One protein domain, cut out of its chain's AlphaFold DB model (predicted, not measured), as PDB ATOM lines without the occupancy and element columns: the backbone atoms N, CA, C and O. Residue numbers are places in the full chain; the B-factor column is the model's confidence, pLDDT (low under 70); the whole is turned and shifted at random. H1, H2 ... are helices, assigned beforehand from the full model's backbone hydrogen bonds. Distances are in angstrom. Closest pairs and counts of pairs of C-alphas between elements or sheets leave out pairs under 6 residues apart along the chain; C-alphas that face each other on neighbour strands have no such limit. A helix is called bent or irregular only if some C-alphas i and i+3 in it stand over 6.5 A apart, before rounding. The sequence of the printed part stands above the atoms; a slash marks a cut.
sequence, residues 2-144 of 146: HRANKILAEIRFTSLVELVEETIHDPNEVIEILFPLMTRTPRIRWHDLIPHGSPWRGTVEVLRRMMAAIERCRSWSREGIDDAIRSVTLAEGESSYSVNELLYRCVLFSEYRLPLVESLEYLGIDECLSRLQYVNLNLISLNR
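AT A GLANCE: This is residues 2 to 144 of the 146 residues of an uncharacterized protein of Burkholderia ubonensis (UniProt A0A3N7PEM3). A curved wall of three helices, H4, H3 and H7, wraps round the short helix H5, with H6 packed on H4 and H5; H1 and H2 sit at one end of this body, and residues 2 to 11 of H1 stick out as a free arm. The printed part has 143 residues with seven named helices, H1 to H7 in chain order, and no named strand: the class is all helix. It is compact, with a radius of gyration of the C-alphas of 15.8 A, and spans 49 by 36 by 26 A, the arm included.

HOW THE PARTS SIT: The longest helix, H1, residues 2 to 23, touches H2, residues 27 to 38, with residues 16 to 23 alone, at a steep tilt of 59 degrees; the closest C-alphas, of Val 20 and Ile 33, are 7.2 A apart. H6, residues 116 to 123, is the hub, touching four helices. It only just touches H1, with 3 pairs of C-alphas within 8 A, the closest Leu 19 and Glu 118 at 7.5 A. It also only just touches H2, with 3 such pairs, the closest Leu 37 and Leu 123 at 6.4 A. H6 touches H4, residues 78 to 92, closest at the C-alphas of Arg 78 and Val 117, 5.9 A, and H5, residues 99 to 108, closest at those of Tyr 104 and Leu 116, 7.3 A. H3, residues 56 to 71, and H4 form a helical hairpin at 35.4 degrees, only just a steep tilt, with the C-alphas of Ala 69 and Ala 84 closest at 5.2 A. H7, residues 125 to 142, touches H3 at a shallow tilt of 20 degrees, opposite ways, closest at the C-alphas of Val 60 and Asn 136, 5.8 A. H5 and H7 touch about perpendicular, at 83 degrees, with the C-alphas of Val 107 and Arg 131 closest at 5.5 A. H4 and H7 are apart. Every O i to N i+4 pair is within hydrogen-bond range in H3 to H7, against 16 of 18 in H1 and 4 of 8 in H2.

IN THESE COORDINATES: H1 begins at C-alpha 2 (-4.993, -1.464, -0.532) and is 32.5 A long; it is irregular, with C-alphas 19 and 22 7.6 A apart. H2 is only just irregular, with C-alphas 28 and 31 6.9 A apart. H3 measures 23.1 A, H4 21.2 A and H7 25.9 A, ending at C-alpha 142 (31.448, -16.082, -21.592).

THE WHOLE: The C-alphas farthest apart, of Arg 3 and Gly 53, are 52.5 A apart. The printed part has no cut. The link from H2 to H3, residues 39 to 55, is long. Low-confidence residues include 47 to 57 and 94 to 97.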
ATOM      1  N   HIS A   2      -5.383  -2.308   0.618       69.50
ATOM      2  CA  HIS A   2      -4.993  -1.464  -0.532       69.50
ATOM      3  C   HIS A   2      -4.415  -0.076  -0.161       69.50
ATOM      4  O   HIS A   2      -3.405   0.342  -0.716       69.50
ATOM      5  N   ARG A   3      -4.991   0.611   0.840       74.62
ATOM      6  CA  ARG A   3      -4.517   1.936   1.293       74.62
ATOM      7  C   ARG A   3      -3.137   1.897   1.966       74.62
ATOM      8  O   ARG A   3      -2.340   2.795   1.743       74.62
ATOM      9  N   ALA A   4      -2.852   0.853   2.746       72.00
ATOM     10  CA  ALA A   4      -1.558   0.684   3.412       72.00
ATOM     11  C   ALA A   4      -0.440   0.408   2.396       72.00
ATOM     12  O   ALA A   4       0.609   1.034   2.459       72.00
ATOM     13  N   ASN A   5      -0.703  -0.448   1.402       72.31
ATOM     14  CA  ASN A   5       0.260  -0.724   0.333       72.31
ATOM     15  C   ASN A   5       0.558   0.521  -0.513       72.31
ATOM     16  O   ASN A   5       1.701   0.721  -0.904       72.31
ATOM     17  N   LYS A   6      -0.446   1.376  -0.755       75.75
ATOM     18  CA  LYS A   6      -0.250   2.653  -1.452       75.75
ATOM     19  C   LYS A   6       0.663   3.601  -0.664       75.75
ATOM     20  O   LYS A   6       1.612   4.121  -1.231       75.75
ATOM     21  N   ILE A   7       0.416   3.761   0.637       75.19
ATOM     22  CA  ILE A   7       1.245   4.604   1.516       75.19
ATOM     23  C   ILE A   7       2.684   4.073   1.579       75.19
ATOM     24  O   ILE A   7       3.630   4.843   1.477       75.19
ATOM     25  N   LEU A   8       2.865   2.754   1.693       69.81
ATOM     26  CA  LEU A   8       4.195   2.138   1.693       69.81
ATOM     27  C   LEU A   8       4.938   2.344   0.366       69.81
ATOM     28  O   LEU A   8       6.150   2.542   0.376       69.81
ATOM     29  N   ALA A   9       4.226   2.308  -0.763       74.19
ATOM     30  CA  ALA A   9       4.805   2.587  -2.073       74.19
ATOM     31  C   ALA A   9       5.215   4.060  -2.217       74.19
ATOM     32  O   ALA A   9       6.308   4.330  -2.702       74.19
ATOM     33  N   GLU A  10       4.382   4.994  -1.752       76.94
ATOM     34  CA  GLU A  10       4.703   6.428  -1.735       76.94
ATOM     35  C   GLU A  10       5.940   6.708  -0.869       76.94
ATOM     36  O   GLU A  10       6.879   7.331  -1.350       76.94
ATOM     37  N   ILE A  11       6.004   6.163   0.353       74.50
ATOM     38  CA  ILE A  11       7.169   6.315   1.244       74.50
ATOM     39  C   ILE A  11       8.442   5.770   0.583       74.50
ATOM     40  O   ILE A  11       9.466   6.447   0.568       74.50
ATOM     41  N   ARG A  12       8.385   4.565  -0.005       79.06
ATOM     42  CA  ARG A  12       9.540   3.967  -0.696       79.06
ATOM     43  C   ARG A  12       9.998   4.767  -1.910       79.06
ATOM     44  O   ARG A  12      11.185   4.731  -2.220       79.06
ATOM     45  N   PHE A  13       9.077   5.421  -2.614       81.12
ATOM     46  CA  PHE A  13       9.414   6.260  -3.756       81.12
ATOM     47  C   PHE A  13      10.052   7.576  -3.307       81.12
ATOM     48  O   PHE A  13      11.065   7.969  -3.870       81.12
ATOM     49  N   THR A  14       9.537   8.212  -2.251       83.50
ATOM     50  CA  THR A  14      10.147   9.427  -1.688       83.50
ATOM     51  C   THR A  14      11.576   9.170  -1.220       83.50
ATOM     52  O   THR A  14      12.480   9.873  -1.654       83.50
ATOM     53  N   SER A  15      11.812   8.113  -0.432       81.94
ATOM     54  CA  SER A  15      13.170   7.768   0.021       81.94
ATOM     55  C   SER A  15      14.121   7.445  -1.132       81.94
ATOM     56  O   SER A  15      15.320   7.677  -1.036       81.94
ATOM     57  N   LEU A  16      13.593   6.897  -2.229       83.94
ATOM     58  CA  LEU A  16      14.365   6.627  -3.432       83.94
ATOM     59  C   LEU A  16      14.746   7.920  -4.169       83.94
ATOM     60  O   LEU A  16      15.861   8.016  -4.666       83.94
ATOM     61  N   VAL A  17      13.844   8.901  -4.243       83.44
ATOM     62  CA  VAL A  17      14.139  10.214  -4.837       83.44
ATOM     63  C   VAL A  17      15.167  10.964  -3.993       83.44
ATOM     64  O   VAL A  17      16.149  11.439  -4.549       83.44
ATOM     65  N   GLU A  18      14.997  10.996  -2.669       86.62
ATOM     66  CA  GLU A  18      15.957  11.606  -1.732       86.62
ATOM     67  C   GLU A  18      17.355  10.983  -1.867       86.62
ATOM     68  O   GLU A  18      18.359  11.689  -1.853       86.62
ATOM     69  N   LEU A  19      17.431   9.661  -2.062       85.75
ATOM     70  CA  LEU A  19      18.690   8.939  -2.258       85.75
ATOM     71  C   LEU A  19      19.466   9.402  -3.501       85.75
ATOM     72  O   LEU A  19      20.694   9.319  -3.522       85.75
ATOM     73  N   VAL A  20      18.768   9.842  -4.549       86.25
ATOM     74  CA  VAL A  20      19.393  10.175  -5.835       86.25
ATOM     75  C   VAL A  20      19.384  11.665  -6.161       86.25
ATOM     76  O   VAL A  20      19.981  12.053  -7.162       86.25
ATOM     77  N   GLU A  21      18.735  12.494  -5.341       86.56
ATOM     78  CA  GLU A  21      18.547  13.930  -5.579       86.56
ATOM     79  C   GLU A  21      19.877  14.641  -5.851       86.56
ATOM     80  O   GLU A  21      20.007  15.355  -6.841       86.56
ATOM     81  N   GLU A  22      20.902  14.353  -5.046       84.81
ATOM     82  CA  GLU A  22      22.237  14.945  -5.196       84.81
ATOM     83  C   GLU A  22      22.992  14.456  -6.446       84.81
ATOM     84  O   GLU A  22      23.958  15.088  -6.874       84.81
ATOM     85  N   THR A  23      22.560  13.340  -7.045       83.81
ATOM     86  CA  THR A  23      23.147  12.779  -8.277       83.81
ATOM     87  C   THR A  23      22.466  13.317  -9.540       83.81
ATOM     88  O   THR A  23      22.997  13.159 -10.638       83.81
ATOM     89  N   ILE A  24      21.294  13.948  -9.418       83.62
ATOM     90  CA  ILE A  24      20.531  14.462 -10.557       83.62
ATOM     91  C   ILE A  24      21.047  15.855 -10.927       83.62
ATOM     92  O   ILE A  24      20.872  16.823 -10.187       83.62
ATOM     93  N   HIS A  25      21.645  15.973 -12.111       84.31
ATOM     94  CA  HIS A  25      22.052  17.262 -12.677       84.31
ATOM     95  C   HIS A  25      21.118  17.721 -13.805       84.31
ATOM     96  O   HIS A  25      20.903  18.923 -13.969       84.31
ATOM     97  N   ASP A  26      20.515  16.776 -14.535       83.81
ATOM     98  CA  ASP A  26      19.470  17.016 -15.532       83.81
ATOM     99  C   ASP A  26      18.195  16.222 -15.163       83.81
ATOM    100  O   ASP A  26      18.259  15.004 -14.981       83.81
ATOM    101  N   PRO A  27      17.009  16.861 -15.081       82.31
ATOM    102  CA  PRO A  27      15.732  16.171 -14.873       82.31
ATOM    103  C   PRO A  27      15.456  15.008 -15.842       82.31
ATOM    104  O   PRO A  27      14.716  14.085 -15.501       82.31
ATOM    105  N   ASN A  28      16.042  15.025 -17.041       82.94
ATOM    106  CA  ASN A  28      15.911  13.942 -18.015       82.94
ATOM    107  C   ASN A  28      16.682  12.672 -17.610       82.94
ATOM    108  O   ASN A  28      16.340  11.582 -18.067       82.94
ATOM    109  N   GLU A  29      17.684  12.782 -16.734       82.75
ATOM    110  CA  GLU A  29      18.494  11.652 -16.257       82.75
ATOM    111  C   GLU A  29      17.824  10.886 -15.117       82.75
ATOM    112  O   GLU A  29      18.204   9.751 -14.838       82.75
ATOM    113  N   VAL A  30      16.794  11.462 -14.486       83.88
ATOM    114  CA  VAL A  30      16.110  10.889 -13.314       83.88
ATOM    115  C   VAL A  30      15.692   9.443 -13.558       83.88
ATOM    116  O   VAL A  30      15.899   8.585 -12.706       83.88
ATOM    117  N   ILE A  31      15.127   9.147 -14.732       82.31
ATOM    118  CA  ILE A  31      14.697   7.783 -15.056       82.31
ATOM    119  C   ILE A  31      15.901   6.845 -15.134       82.31
ATOM    120  O   ILE A  31      15.837   5.769 -14.553       82.31
ATOM    121  N   GLU A  32      16.981   7.234 -15.810       82.38
ATOM    122  CA  GLU A  32      18.176   6.393 -15.973       82.38
ATOM    123  C   GLU A  32      18.912   6.185 -14.636       82.38
ATOM    124  O   GLU A  32      19.356   5.075 -14.347       82.38
ATOM    125  N   ILE A  33      18.946   7.206 -13.778       84.94
ATOM    126  CA  ILE A  33      19.499   7.169 -12.417       84.94
ATOM    127  C   ILE A  33      18.692   6.231 -11.506       84.94
ATOM    128  O   ILE A  33      19.259   5.419 -10.772       84.94
ATOM    129  N   LEU A  34      17.359   6.312 -11.569       86.31
ATOM    130  CA  LEU A  34      16.460   5.501 -10.747       86.31
ATOM    131  C   LEU A  34      16.299   4.068 -11.259       86.31
ATOM    132  O   LEU A  34      15.991   3.165 -10.478       86.31
ATOM    133  N   PHE A  35      16.470   3.846 -12.564       84.06
ATOM    134  CA  PHE A  35      16.218   2.562 -13.214       84.06
ATOM    135  C   PHE A  35      16.916   1.391 -12.495       84.06
ATOM    136  O   PHE A  35      16.197   0.469 -12.097       84.06
ATOM    137  N   PRO A  36      18.237   1.438 -12.208       85.06
ATOM    138  CA  PRO A  36      18.949   0.482 -11.352       85.06
ATOM    139  C   PRO A  36      18.222   0.004 -10.094       85.06
ATOM    140  O   PRO A  36      18.315  -1.171  -9.728       85.06
ATOM    141  N   LEU A  37      17.519   0.915  -9.423       87.62
ATOM    142  CA  LEU A  37      16.908   0.704  -8.113       87.62
ATOM    143  C   LEU A  37      15.442   0.265  -8.210       87.62
ATOM    144  O   LEU A  37      14.904  -0.300  -7.262       87.62
ATOM    145  N   MET A  38      14.798   0.483  -9.361       84.62
ATOM    146  CA  MET A  38      13.384   0.158  -9.581       84.62
ATOM    147  C   MET A  38      13.160  -1.122 -10.393       84.62
ATOM    148  O   MET A  38      12.101  -1.741 -10.285       84.62
ATOM    149  N   THR A  39      14.118  -1.522 -11.233       78.12
ATOM    150  CA  THR A  39      13.977  -2.690 -12.114       78.12
ATOM    151  C   THR A  39      14.706  -3.915 -11.582       78.12
ATOM    152  O   THR A  39      15.810  -3.823 -11.065       78.12
ATOM    153  N   ARG A  40      14.118  -5.098 -11.787       69.62
ATOM    154  CA  ARG A  40      14.802  -6.393 -11.607       69.62
ATOM    155  C   ARG A  40      15.595  -6.829 -12.834       69.62
ATOM    156  O   ARG A  40      16.354  -7.786 -12.765       69.62
ATOM    157  N   THR A  41      15.354  -6.189 -13.981       66.19
ATOM    158  CA  THR A  41      15.971  -6.574 -15.254       66.19
ATOM    159  C   THR A  41      17.132  -5.636 -15.545       66.19
ATOM    160  O   THR A  41      16.894  -4.488 -15.933       66.19
ATOM    161  N   PRO A  42      18.378  -6.089 -15.367       66.06
ATOM    162  CA  PRO A  42      19.521  -5.216 -15.524       66.06
ATOM    163  C   PRO A  42      19.824  -4.948 -16.999       66.06
ATOM    164  O   PRO A  42      19.843  -5.864 -17.824       66.06
ATOM    165  N   ARG A  43      20.101  -3.686 -17.345       68.44
ATOM    166  CA  ARG A  43      20.650  -3.309 -18.656       68.44
ATOM    167  C   ARG A  43      22.171  -3.453 -18.612       68.44
ATOM    168  O   ARG A  43      22.891  -2.482 -18.425       68.44
ATOM    169  N   ILE A  44      22.662  -4.685 -18.742       70.50
ATOM    170  CA  ILE A  44      24.101  -4.961 -18.639       70.50
ATOM    171  C   ILE A  44      24.800  -4.723 -19.974       70.50
ATOM    172  O   ILE A  44      24.568  -5.440 -20.949       70.50
ATOM    173  N   ARG A  45      25.742  -3.781 -19.988       72.38
ATOM    174  CA  ARG A  45      26.763  -3.692 -21.032       72.38
ATOM    175  C   ARG A  45      27.931  -4.605 -20.665       72.38
ATOM    176  O   ARG A  45      28.838  -4.222 -19.939       72.38
ATOM    177  N   TRP A  46      27.900  -5.850 -21.140       72.06
ATOM    178  CA  TRP A  46      28.895  -6.875 -20.773       72.06
ATOM    179  C   TRP A  46      30.343  -6.494 -21.110       72.06
ATOM    180  O   TRP A  46      31.259  -6.944 -20.428       72.06
ATOM    181  N   HIS A  47      30.542  -5.650 -22.126       67.62
ATOM    182  CA  HIS A  47      31.849  -5.103 -22.497       67.62
ATOM    183  C   HIS A  47      32.404  -4.127 -21.454       67.62
ATOM    184  O   HIS A  47      33.616  -4.058 -21.283       67.62
ATOM    185  N   ASP A  48      31.530  -3.442 -20.715       67.38
ATOM    186  CA  ASP A  48      31.914  -2.511 -19.655       67.38
ATOM    187  C   ASP A  48      32.090  -3.223 -18.312       67.38
ATOM    188  O   ASP A  48      32.628  -2.660 -17.364       67.38
ATOM    189  N   LEU A  49      31.639  -4.469 -18.177       68.56
ATOM    190  CA  LEU A  49      31.607  -5.140 -16.879       68.56
ATOM    191  C   LEU A  49      33.007  -5.550 -16.388       68.56
ATOM    192  O   LEU A  49      33.240  -5.659 -15.181       68.56
ATOM    193  N   ILE A  50      33.957  -5.723 -17.312       63.44
ATOM    194  CA  ILE A  50      35.350  -6.057 -17.011       63.44
ATOM    195  C   ILE A  50      36.265  -4.958 -17.560       63.44
ATOM    196  O   ILE A  50      36.301  -4.753 -18.771       63.44
ATOM    197  N   PRO A  51      37.043  -4.271 -16.703       54.56
ATOM    198  CA  PRO A  51      38.082  -3.350 -17.134       54.56
ATOM    199  C   PRO A  51      39.019  -4.042 -18.122       54.56
ATOM    200  O   PRO A  51      39.509  -5.144 -17.848       54.56
ATOM    201  N   HIS A  52      39.286  -3.397 -19.258       49.41
ATOM    202  CA  HIS A  52      40.230  -3.894 -20.253       49.41
ATOM    203  C   HIS A  52      41.549  -4.324 -19.583       49.41
ATOM    204  O   HIS A  52      42.222  -3.519 -18.944       49.41
ATOM    205  N   GLY A  53      41.903  -5.606 -19.717       49.41
ATOM    206  CA  GLY A  53      43.151  -6.169 -19.191       49.41
ATOM    207  C   GLY A  53      43.065  -6.862 -17.824       49.41
ATOM    208  O   GLY A  53      44.047  -7.487 -17.428       49.41
ATOM    209  N   SER A  54      41.926  -6.837 -17.117       56.22
ATOM    210  CA  SER A  54      41.751  -7.662 -15.909       56.22
ATOM    211  C   SER A  54      41.418  -9.120 -16.264       56.22
ATOM    212  O   SER A  54      40.540  -9.364 -17.096       56.22
ATOM    213  N   PRO A  55      42.074 -10.122 -15.646       61.41
ATOM    214  CA  PRO A  55      41.759 -11.516 -15.919       61.41
ATOM    215  C   PRO A  55      40.355 -11.867 -15.411       61.41
ATOM    216  O   PRO A  55      40.082 -11.782 -14.215       61.41
ATOM    217  N   TRP A  56      39.497 -12.358 -16.312       60.25
ATOM    218  CA  TRP A  56      38.121 -12.826 -16.061       60.25
ATOM    219  C   TRP A  56      37.974 -13.713 -14.812       60.25
ATOM    220  O   TRP A  56      36.972 -13.648 -14.100       60.25
ATOM    221  N   ARG A  57      38.992 -14.539 -14.524       61.53
ATOM    222  CA  ARG A  57      39.019 -15.417 -13.343       61.53
ATOM    223  C   ARG A  57      39.078 -14.649 -12.023       61.53
ATOM    224  O   ARG A  57      38.499 -15.120 -11.052       61.53
ATOM    225  N   GLY A  58      39.742 -13.493 -11.992       76.50
ATOM    226  CA  GLY A  58      39.805 -12.633 -10.810       76.50
ATOM    227  C   GLY A  58      38.423 -12.092 -10.457       76.50
ATOM    228  O   GLY A  58      37.955 -12.284  -9.343       76.50
ATOM    229  N   THR A  59      37.705 -11.537 -11.436       81.38
ATOM    230  CA  THR A  59      36.359 -10.973 -11.237       81.38
ATOM    231  C   THR A  59      35.355 -12.004 -10.712       81.38
ATOM    232  O   THR A  59      34.642 -11.726  -9.752       81.38
ATOM    233  N   VAL A  60      35.323 -13.212 -11.286       86.19
ATOM    234  CA  VAL A  60      34.440 -14.307 -10.829       86.19
ATOM    235  C   VAL A  60      34.692 -14.670  -9.365       86.19
ATOM    236  O   VAL A  60      33.755 -14.917  -8.606       86.19
ATOM    237  N   GLU A  61      35.956 -14.703  -8.952       87.06
ATOM    238  CA  GLU A  61      36.310 -15.068  -7.587       87.06
ATOM    239  C   GLU A  61      35.971 -13.953  -6.585       87.06
ATOM    240  O   GLU A  61      35.407 -14.241  -5.528       87.06
ATOM    241  N   VAL A  62      36.192 -12.685  -6.949       88.50
ATOM    242  CA  VAL A  62      35.770 -11.531  -6.133       88.50
ATOM    243  C   VAL A  62      34.249 -11.531  -5.953       88.50
ATOM    244  O   VAL A  62      33.762 -11.367  -4.836       88.50
ATOM    245  N   LEU A  63      33.479 -11.795  -7.017       90.81
ATOM    246  CA  LEU A  63      32.015 -11.896  -6.935       90.81
ATOM    247  C   LEU A  63      31.572 -13.010  -5.978       90.81
ATOM    248  O   LEU A  63      30.644 -12.813  -5.195       90.81
ATOM    249  N   ARG A  64      32.242 -14.170  -5.993       92.62
ATOM    250  CA  ARG A  64      31.959 -15.262  -5.043       92.62
ATOM    251  C   ARG A  64      32.252 -14.872  -3.604       92.62
ATOM    252  O   ARG A  64      31.443 -15.169  -2.729       92.62
ATOM    253  N   ARG A  65      33.377 -14.199  -3.355       93.25
ATOM    254  CA  ARG A  65      33.723 -13.696  -2.017       93.25
ATOM    255  C   ARG A  65      32.719 -12.666  -1.536       93.25
ATOM    256  O   ARG A  65      32.307 -12.734  -0.385       93.25
ATOM    257  N   MET A  66      32.276 -11.780  -2.423       94.94
ATOM    258  CA  MET A  66      31.241 -10.799  -2.118       94.94
ATOM    259  C   MET A  66      29.913 -11.461  -1.756       94.94
ATOM    260  O   MET A  66      29.354 -11.136  -0.714       94.94
ATOM    261  N   MET A  67      29.440 -12.436  -2.541       96.38
ATOM    262  CA  MET A  67      28.229 -13.197  -2.198       96.38
ATOM    263  C   MET A  67      28.369 -13.883  -0.832       96.38
ATOM    264  O   MET A  67      27.504 -13.722   0.021       96.38
ATOM    265  N   ALA A  68      29.497 -14.551  -0.572       96.38
ATOM    266  CA  ALA A  68      29.745 -15.203   0.714       96.38
ATOM    267  C   ALA A  68      29.850 -14.213   1.891       96.38
ATOM    268  O   ALA A  68      29.517 -14.565   3.021       96.38
ATOM    269  N   ALA A  69      30.344 -12.992   1.663       95.38
ATOM    270  CA  ALA A  69      30.381 -11.941   2.677       95.38
ATOM    271  C   ALA A  69      28.967 -11.434   2.994       95.38
ATOM    272  O   ALA A  69      28.609 -11.345   4.166       95.38
ATOM    273  N   ILE A  70      28.150 -11.203   1.962       94.94
ATOM    274  CA  ILE A  70      26.744 -10.799   2.087       94.94
ATOM    275  C   ILE A  70      25.928 -11.851   2.845       94.94
ATOM    276  O   ILE A  70      25.208 -11.517   3.780       94.94
ATOM    277  N   GLU A  71      26.077 -13.131   2.500       94.75
ATOM    278  CA  GLU A  71      25.379 -14.241   3.169       94.75
ATOM    279  C   GLU A  71      25.729 -14.364   4.662       94.75
ATOM    280  O   GLU A  71      24.962 -14.933   5.439       94.75
ATOM    281  N   ARG A  72      26.885 -13.837   5.085       93.75
ATOM    282  CA  ARG A  72      27.325 -13.833   6.489       93.75
ATOM    283  C   ARG A  72      26.888 -12.589   7.259       93.75
ATOM    284  O   ARG A  72      27.077 -12.557   8.479       93.75
ATOM    285  N   CYS A  73      26.323 -11.578   6.598       92.38
ATOM    286  CA  CYS A  73      25.799 -10.397   7.276       92.38
ATOM    287  C   CYS A  73      24.685 -10.816   8.244       92.38
ATOM    288  O   CYS A  73      23.657 -11.352   7.840       92.38
ATOM    289  N   ARG A  74      24.870 -10.548   9.543       83.81
ATOM    290  CA  ARG A  74      23.842 -10.826  10.565       83.81
ATOM    291  C   ARG A  74      22.589  -9.970  10.371       83.81
ATOM    292  O   ARG A  74      21.492 -10.408  10.700       83.81
ATOM    293  N   SER A  75      22.770  -8.758   9.855       89.69
ATOM    294  CA  SER A  75      21.718  -7.811   9.496       89.69
ATOM    295  C   SER A  75      22.095  -7.102   8.200       89.69
ATOM    296  O   SER A  75      23.247  -6.697   8.038       89.69
ATOM    297  N   TRP A  76      21.129  -6.919   7.299       94.69
ATOM    298  CA  TRP A  76      21.310  -6.113   6.088       94.69
ATOM    299  C   TRP A  76      21.094  -4.629   6.406       94.69
ATOM    300  O   TRP A  76      20.038  -4.068   6.128       94.69
ATOM    301  N   SER A  77      22.076  -4.040   7.085       94.75
ATOM    302  CA  SER A  77      22.154  -2.616   7.429       94.75
ATOM    303  C   SER A  77      23.356  -1.977   6.739       94.75
ATOM    304  O   SER A  77      24.277  -2.694   6.345       94.75
ATOM    305  N   ARG A  78      23.400  -0.640   6.657       94.62
ATOM    306  CA  ARG A  78      24.572   0.096   6.125       94.62
ATOM    307  C   ARG A  78      25.906  -0.387   6.691       94.62
ATOM    308  O   ARG A  78      26.802  -0.715   5.930       94.62
ATOM    309  N   GLU A  79      25.999  -0.515   8.014       95.12
ATOM    310  CA  GLU A  79      27.207  -1.006   8.693       95.12
ATOM    311  C   GLU A  79      27.564  -2.437   8.266       95.12
ATOM    312  O   GLU A  79      28.714  -2.724   7.947       95.12
ATOM    313  N   GLY A  80      26.569  -3.327   8.183       95.50
ATOM    314  CA  GLY A  80      26.783  -4.702   7.733       95.50
ATOM    315  C   GLY A  80      27.233  -4.791   6.272       95.50
ATOM    316  O   GLY A  80      28.052  -5.649   5.939       95.50
ATOM    317  N   ILE A  81      26.724  -3.905   5.412       96.69
ATOM    318  CA  ILE A  81      27.122  -3.790   4.004       96.69
ATOM    319  C   ILE A  81      28.558  -3.266   3.908       96.69
ATOM    320  O   ILE A  81      29.382  -3.874   3.224       96.69
ATOM    321  N   ASP A  82      28.880  -2.190   4.626       94.94
ATOM    322  CA  ASP A  82      30.228  -1.618   4.673       94.94
ATOM    323  C   ASP A  82      31.261  -2.628   5.166       94.94
ATOM    324  O   ASP A  82      32.335  -2.768   4.576       94.94
ATOM    325  N   ASP A  83      30.942  -3.374   6.222       94.69
ATOM    326  CA  ASP A  83      31.823  -4.407   6.754       94.69
ATOM    327  C   ASP A  83      32.021  -5.555   5.757       94.69
ATOM    328  O   ASP A  83      33.147  -6.038   5.591       94.69
ATOM    329  N   ALA A  84      30.972  -5.961   5.033       95.00
ATOM    330  CA  ALA A  84      31.092  -6.958   3.973       95.00
ATOM    331  C   ALA A  84      32.024  -6.471   2.851       95.00
ATOM    332  O   ALA A  84      32.973  -7.178   2.501       95.00
ATOM    333  N   ILE A  85      31.820  -5.250   2.348       93.81
ATOM    334  CA  ILE A  85      32.665  -4.632   1.314       93.81
ATOM    335  C   ILE A  85      34.116  -4.537   1.790       93.81
ATOM    336  O   ILE A  85      35.040  -4.936   1.073       93.81
ATOM    337  N   ARG A  86      34.331  -4.053   3.017       92.12
ATOM    338  CA  ARG A  86      35.661  -3.905   3.614       92.12
ATOM    339  C   ARG A  86      36.356  -5.253   3.751       92.12
ATOM    340  O   ARG A  86      37.531  -5.358   3.414       92.12
ATOM    341  N   SER A  87      35.642  -6.289   4.191       92.56
ATOM    342  CA  SER A  87      36.205  -7.634   4.358       92.56
ATOM    343  C   SER A  87      36.720  -8.223   3.041       92.56
ATOM    344  O   SER A  87      37.808  -8.798   3.009       92.56
ATOM    345  N   VAL A  88      35.984  -8.026   1.943       91.94
ATOM    346  CA  VAL A  88      36.387  -8.485   0.607       91.94
ATOM    347  C   VAL A  88      37.531  -7.629   0.079       91.94
ATOM    348  O   VAL A  88      38.521  -8.169  -0.396       91.94
ATOM    349  N   THR A  89      37.451  -6.308   0.241       89.75
ATOM    350  CA  THR A  89      38.513  -5.381  -0.179       89.75
ATOM    351  C   THR A  89      39.848  -5.716   0.489       89.75
ATOM    352  O   THR A  89      40.874  -5.783  -0.182       89.75
ATOM    353  N   LEU A  90      39.841  -6.001   1.796       88.69
ATOM    354  CA  LEU A  90      41.038  -6.425   2.527       88.69
ATOM    355  C   LEU A  90      41.602  -7.757   2.013       88.69
ATOM    356  O   LEU A  90      42.818  -7.934   2.005       88.69
ATOM    357  N   ALA A  91      40.741  -8.682   1.583       86.38
ATOM    358  CA  ALA A  91      41.160  -9.971   1.038       86.38
ATOM    359  C   ALA A  91      41.761  -9.860  -0.375       86.38
ATOM    360  O   ALA A  91      42.639 -10.651  -0.717       86.38
ATOM    361  N   GLU A  92      41.317  -8.889  -1.179       81.62
ATOM    362  CA  GLU A  92      41.880  -8.628  -2.512       81.62
ATOM    363  C   GLU A  92      43.196  -7.829  -2.468       81.62
ATOM    364  O   GLU A  92      43.992  -7.902  -3.404       81.62
ATOM    365  N   GLY A  93      43.456  -7.090  -1.385       74.25
ATOM    366  CA  GLY A  93      44.657  -6.262  -1.240       74.25
ATOM    367  C   GLY A  93      44.688  -5.081  -2.220       74.25
ATOM    368  O   GLY A  93      43.649  -4.586  -2.649       74.25
ATOM    369  N   GLU A  94      45.885  -4.626  -2.604       64.00
ATOM    370  CA  GLU A  94      46.103  -3.529  -3.572       64.00
ATOM    371  C   GLU A  94      45.825  -3.944  -5.033       64.00
ATOM    372  O   GLU A  94      46.513  -3.520  -5.964       64.00
ATOM    373  N   SER A  95      44.852  -4.829  -5.264       60.78
ATOM    374  CA  SER A  95      44.508  -5.264  -6.615       60.78
ATOM    375  C   SER A  95      44.090  -4.071  -7.488       60.78
ATOM    376  O   SER A  95      43.558  -3.070  -7.007       60.78
ATOM    377  N   SER A  96      44.262  -4.198  -8.806       53.56
ATOM    378  CA  SER A  96      43.855  -3.187  -9.793       53.56
ATOM    379  C   SER A  96      42.335  -2.973  -9.887       53.56
ATOM    380  O   SER A  96      41.879  -2.209 -10.736       53.56
ATOM    381  N   TYR A  97      41.544  -3.684  -9.078       63.62
ATOM    382  CA  TYR A  97      40.091  -3.689  -9.129       63.62
ATOM    383  C   TYR A  97      39.513  -3.230  -7.783       63.62
ATOM    384  O   TYR A  97      39.695  -3.874  -6.754       63.62
ATOM    385  N   SER A  98      38.764  -2.127  -7.791       80.81
ATOM    386  CA  SER A  98      38.029  -1.663  -6.609       80.81
ATOM    387  C   SER A  98      36.735  -2.464  -6.444       80.81
ATOM    388  O   SER A  98      35.912  -2.522  -7.358       80.81
ATOM    389  N   VAL A  99      36.525  -3.071  -5.271       87.69
ATOM    390  CA  VAL A  99      35.283  -3.803  -4.947       87.69
ATOM    391  C   VAL A  99      34.056  -2.901  -5.113       87.69
ATOM    392  O   VAL A  99      33.022  -3.351  -5.599       87.69
ATOM    393  N   ASN A 100      34.183  -1.606  -4.816       89.19
ATOM    394  CA  ASN A 100      33.103  -0.645  -5.030       89.19
ATOM    395  C   ASN A 100      32.752  -0.527  -6.517       89.19
ATOM    396  O   ASN A 100      31.578  -0.596  -6.872       89.19
ATOM    397  N   GLU A 101      33.754  -0.417  -7.398       85.50
ATOM    398  CA  GLU A 101      33.533  -0.407  -8.854       85.50
ATOM    399  C   GLU A 101      32.832  -1.679  -9.328       85.50
ATOM    400  O   GLU A 101      31.968  -1.622 -10.207       85.50
ATOM    401  N   LEU A 102      33.165  -2.825  -8.723       85.81
ATOM    402  CA  LEU A 102      32.539  -4.104  -9.053       85.81
ATOM    403  C   LEU A 102      31.049  -4.035  -8.760       85.81
ATOM    404  O   LEU A 102      30.241  -4.442  -9.585       85.81
ATOM    405  N   LEU A 103      30.689  -3.516  -7.588       90.50
ATOM    406  CA  LEU A 103      29.309  -3.444  -7.126       90.50
ATOM    407  C   LEU A 103      28.486  -2.442  -7.937       90.50
ATOM    408  O   LEU A 103      27.350  -2.754  -8.299       90.50
ATOM    409  N   TYR A 104      29.064  -1.301  -8.327       88.62
ATOM    410  CA  TYR A 104      28.413  -0.391  -9.276       88.62
ATOM    411  C   TYR A 104      28.078  -1.098 -10.593       88.62
ATOM    412  O   TYR A 104      26.951  -1.008 -11.077       88.62
ATOM    413  N   ARG A 105      29.024  -1.865 -11.146       84.81
ATOM    414  CA  ARG A 105      28.849  -2.540 -12.442       84.81
ATOM    415  C   ARG A 105      27.980  -3.793 -12.367       84.81
ATOM    416  O   ARG A 105      27.241  -4.066 -13.306       84.81
ATOM    417  N   CYS A 106      28.078  -4.560 -11.284       87.00
ATOM    418  CA  CYS A 106      27.487  -5.897 -11.173       87.00
ATOM    419  C   CYS A 106      26.188  -5.934 -10.369       87.00
ATOM    420  O   CYS A 106      25.462  -6.923 -10.454       87.00
ATOM    421  N   VAL A 107      25.908  -4.903  -9.569       90.44
ATOM    422  CA  VAL A 107      24.668  -4.804  -8.789       90.44
ATOM    423  C   VAL A 107      23.856  -3.606  -9.229       90.44
ATOM    424  O   VAL A 107      22.681  -3.762  -9.541       90.44
ATOM    425  N   LEU A 108      24.445  -2.414  -9.293       88.81
ATOM    426  CA  LEU A 108      23.679  -1.231  -9.692       88.81
ATOM    427  C   LEU A 108      23.503  -1.149 -11.213       88.81
ATOM    428  O   LEU A 108      22.522  -0.587 -11.675       88.81
ATOM    429  N   PHE A 109      24.393  -1.756 -12.003       84.44
ATOM    430  CA  PHE A 109      24.379  -1.653 -13.471       84.44
ATOM    431  C   PHE A 109      24.308  -0.200 -13.945       84.44
ATOM    432  O   PHE A 109      23.632   0.119 -14.922       84.44
ATOM    433  N   SER A 110      24.971   0.679 -13.200       76.81
ATOM    434  CA  SER A 110      24.870   2.119 -13.361       76.81
ATOM    435  C   SER A 110      26.246   2.702 -13.632       76.81
ATOM    436  O   SER A 110      27.229   2.319 -12.996       76.81
ATOM    437  N   GLU A 111      26.299   3.643 -14.570       76.00
ATOM    438  CA  GLU A 111      27.456   4.518 -14.774       76.00
ATOM    439  C   GLU A 111      27.435   5.704 -13.787       76.00
ATOM    440  O   GLU A 111      28.457   6.358 -13.578       76.00
ATOM    441  N   TYR A 112      26.293   5.949 -13.130       79.81
ATOM    442  CA  TYR A 112      26.124   7.001 -12.133       79.81
ATOM    443  C   TYR A 112      26.692   6.581 -10.771       79.81
ATOM    444  O   TYR A 112      26.511   5.451 -10.307       79.81
ATOM    445  N   ARG A 113      27.347   7.528 -10.091       83.19
ATOM    446  CA  ARG A 113      27.945   7.357  -8.757       83.19
ATOM    447  C   ARG A 113      26.911   7.522  -7.643       83.19
ATOM    448  O   ARG A 113      27.030   8.412  -6.811       83.19
ATOM    449  N   LEU A 114      25.894   6.663  -7.650       87.81
ATOM    450  CA  LEU A 114      24.876   6.619  -6.594       87.81
ATOM    451  C   LEU A 114      25.514   6.312  -5.233       87.81
ATOM    452  O   LEU A 114      26.473   5.547  -5.207       87.81
ATOM    453  N   PRO A 115      24.973   6.793  -4.102       90.88
ATOM    454  CA  PRO A 115      25.453   6.390  -2.780       90.88
ATOM    455  C   PRO A 115      25.387   4.861  -2.633       90.88
ATOM    456  O   PRO A 115      24.303   4.274  -2.567       90.88
ATOM    457  N   LEU A 116      26.546   4.194  -2.715       92.31
ATOM    458  CA  LEU A 116      26.617   2.751  -2.965       92.31
ATOM    459  C   LEU A 116      25.950   1.954  -1.846       92.31
ATOM    460  O   LEU A 116      25.125   1.086  -2.114       92.31
ATOM    461  N   VAL A 117      26.301   2.250  -0.599       94.88
ATOM    462  CA  VAL A 117      25.843   1.498   0.576       94.88
ATOM    463  C   VAL A 117      24.338   1.648   0.745       94.88
ATOM    464  O   VAL A 117      23.629   0.659   0.914       94.88
ATOM    465  N   GLU A 118      23.835   2.869   0.623       93.50
ATOM    466  CA  GLU A 118      22.417   3.192   0.713       93.50
ATOM    467  C   GLU A 118      21.621   2.570  -0.438       93.50
ATOM    468  O   GLU A 118      20.520   2.064  -0.234       93.50
ATOM    469  N   SER A 119      22.197   2.540  -1.641       93.44
ATOM    470  CA  SER A 119      21.598   1.880  -2.804       93.44
ATOM    471  C   SER A 119      21.478   0.366  -2.600       93.44
ATOM    472  O   SER A 119      20.442  -0.224  -2.909       93.44
ATOM    473  N   LEU A 120      22.509  -0.279  -2.045       94.62
ATOM    474  CA  LEU A 120      22.494  -1.710  -1.720       94.62
ATOM    475  C   LEU A 120      21.530  -2.028  -0.563       94.62
ATOM    476  O   LEU A 120      20.830  -3.044  -0.592       94.62
ATOM    477  N   GLU A 121      21.454  -1.151   0.440       94.81
ATOM    478  CA  GLU A 121      20.481  -1.250   1.530       94.81
ATOM    479  C   GLU A 121      19.050  -1.160   0.984       94.81
ATOM    480  O   GLU A 121      18.214  -2.004   1.314       94.81
ATOM    481  N   TYR A 122      18.787  -0.203   0.087       91.81
ATOM    482  CA  TYR A 122      17.487  -0.009  -0.553       91.81
ATOM    483  C   TYR A 122      17.038  -1.231  -1.367       91.81
ATOM    484  O   TYR A 122      15.885  -1.663  -1.254       91.81
ATOM    485  N   LEU A 123      17.940  -1.800  -2.177       91.81
ATOM    486  CA  LEU A 123      17.669  -3.002  -2.974       91.81
ATOM    487  C   LEU A 123      17.345  -4.216  -2.095       91.81
ATOM    488  O   LEU A 123      16.496  -5.037  -2.447       91.81
ATOM    489  N   GLY A 124      18.006  -4.312  -0.942       93.12
ATOM    490  CA  GLY A 124      17.908  -5.454  -0.048       93.12
ATOM    491  C   GLY A 124      18.815  -6.620  -0.456       93.12
ATOM    492  O   GLY A 124      19.309  -6.712  -1.582       93.12
ATOM    493  N   ILE A 125      19.024  -7.528   0.499       95.38
ATOM    494  CA  ILE A 125      19.989  -8.629   0.392       95.38
ATOM    495  C   ILE A 125      19.699  -9.579  -0.776       95.38
ATOM    496  O   ILE A 125      20.601  -9.874  -1.560       95.38
ATOM    497  N   ASP A 126      18.446 -10.013  -0.930       93.88
ATOM    498  CA  ASP A 126      18.054 -11.004  -1.940       93.88
ATOM    499  C   ASP A 126      18.292 -10.491  -3.364       93.88
ATOM    500  O   ASP A 126      18.788 -11.217  -4.226       93.88
ATOM    501  N   GLU A 127      17.969  -9.221  -3.612       93.12
ATOM    502  CA  GLU A 127      18.164  -8.594  -4.916       93.12
ATOM    503  C   GLU A 127      19.660  -8.414  -5.213       93.12
ATOM    504  O   GLU A 127      20.107  -8.720  -6.320       93.12
ATOM    505  N   CYS A 128      20.456  -8.001  -4.220       94.56
ATOM    506  CA  CYS A 128      21.910  -7.901  -4.365       94.56
ATOM    507  C   CYS A 128      22.540  -9.261  -4.704       94.56
ATOM    508  O   CYS A 128      23.308  -9.362  -5.664       94.56
ATOM    509  N   LEU A 129      22.182 -10.320  -3.969       95.12
ATOM    510  CA  LEU A 129      22.666 -11.680  -4.222       95.12
ATOM    511  C   LEU A 129      22.231 -12.198  -5.594       95.12
ATOM    512  O   LEU A 129      23.060 -12.719  -6.340       95.12
ATOM    513  N   SER A 130      20.962 -12.005  -5.957       93.31
ATOM    514  CA  SER A 130      20.413 -12.402  -7.258       93.31
ATOM    515  C   SER A 130      21.197 -11.776  -8.417       93.31
ATOM    516  O   SER A 130      21.607 -12.472  -9.350       93.31
ATOM    517  N   ARG A 131      21.489 -10.473  -8.335       92.50
ATOM    518  CA  ARG A 131      22.251  -9.745  -9.362       92.50
ATOM    519  C   ARG A 131      23.702 -10.210  -9.450       92.50
ATOM    520  O   ARG A 131      24.182 -10.487 -10.551       92.50
ATOM    521  N   LEU A 132      24.375 -10.382  -8.310       92.69
ATOM    522  CA  LEU A 132      25.737 -10.925  -8.265       92.69
ATOM    523  C   LEU A 132      25.799 -12.336  -8.861       92.69
ATOM    524  O   LEU A 132      26.683 -12.627  -9.669       92.69
ATOM    525  N   GLN A 133      24.842 -13.197  -8.514       92.88
ATOM    526  CA  GLN A 133      24.756 -14.556  -9.039       92.88
ATOM    527  C   GLN A 133      24.509 -14.552 -10.550       92.88
ATOM    528  O   GLN A 133      25.190 -15.274 -11.283       92.88
ATOM    529  N   TYR A 134      23.583 -13.715 -11.026       89.69
ATOM    530  CA  TYR A 134      23.291 -13.553 -12.448       89.69
ATOM    531  C   TYR A 134      24.540 -13.150 -13.236       89.69
ATOM    532  O   TYR A 134      24.878 -13.790 -14.235       89.69
ATOM    533  N   VAL A 135      25.271 -12.135 -12.769       89.19
ATOM    534  CA  VAL A 135      26.519 -11.695 -13.402       89.19
ATOM    535  C   VAL A 135      27.561 -12.807 -13.383       89.19
ATOM    536  O   VAL A 135      28.135 -13.128 -14.423       89.19
ATOM    537  N   ASN A 136      27.772 -13.445 -12.232       89.12
ATOM    538  CA  ASN A 136      28.780 -14.486 -12.073       89.12
ATOM    539  C   ASN A 136      28.553 -15.675 -13.027       89.12
ATOM    540  O   ASN A 136      29.492 -16.157 -13.661       89.12
ATOM    541  N   LEU A 137      27.301 -16.123 -13.180       89.12
ATOM    542  CA  LEU A 137      26.939 -17.207 -14.102       89.12
ATOM    543  C   LEU A 137      27.216 -16.840 -15.565       89.12
ATOM    544  O   LEU A 137      27.774 -17.649 -16.310       89.12
ATOM    545  N   ASN A 138      26.871 -15.617 -15.967       86.50
ATOM    546  CA  ASN A 138      27.117 -15.141 -17.325       86.50
ATOM    547  C   ASN A 138      28.615 -14.967 -17.608       86.50
ATOM    548  O   ASN A 138      29.080 -15.392 -18.664       86.50
ATOM    549  N   LEU A 139      29.399 -14.438 -16.661       83.12
ATOM    550  CA  LEU A 139      30.857 -14.337 -16.796       83.12
ATOM    551  C   LEU A 139      31.518 -15.711 -16.969       83.12
ATOM    552  O   LEU A 139      32.390 -15.877 -17.822       83.12
ATOM    553  N   ILE A 140      31.074 -16.716 -16.207       83.19
ATOM    554  CA  ILE A 140      31.540 -18.101 -16.361       83.19
ATOM    555  C   ILE A 140      31.188 -18.643 -17.750       83.19
ATOM    556  O   ILE A 140      32.010 -19.329 -18.357       83.19
ATOM    557  N   SER A 141      29.987 -18.348 -18.254       80.75
ATOM    558  CA  SER A 141      29.558 -18.775 -19.588       80.75
ATOM    559  C   SER A 141      30.395 -18.130 -20.693       80.75
ATOM    560  O   SER A 141      30.847 -18.828 -21.596       80.75
ATOM    561  N   LEU A 142      30.647 -16.821 -20.610       74.25
ATOM    562  CA  LEU A 142      31.448 -16.082 -21.592       74.25
ATOM    563  C   LEU A 142      32.898 -16.588 -21.638       74.25
ATOM    564  O   LEU A 142      33.444 -16.795 -22.717       74.25
ATOM    565  N   ASN A 143      33.485 -16.899 -20.480       68.75
ATOM    566  CA  ASN A 143      34.841 -17.447 -20.372       68.75
ATOM    567  C   ASN A 143      34.976 -18.911 -20.853       68.75
ATOM    568  O   ASN A 143      36.078 -19.444 -20.888       68.75
ATOM    569  N   ARG A 144      33.874 -19.605 -21.171       59.34
ATOM    570  CA  ARG A 144      33.917 -20.939 -21.803       59.34
ATOM    571  C   ARG A 144      33.922 -20.876 -23.331       59.34
ATOM    572  O   ARG A 144      34.142 -21.906 -23.959       59.34
TER     573      ARG A 144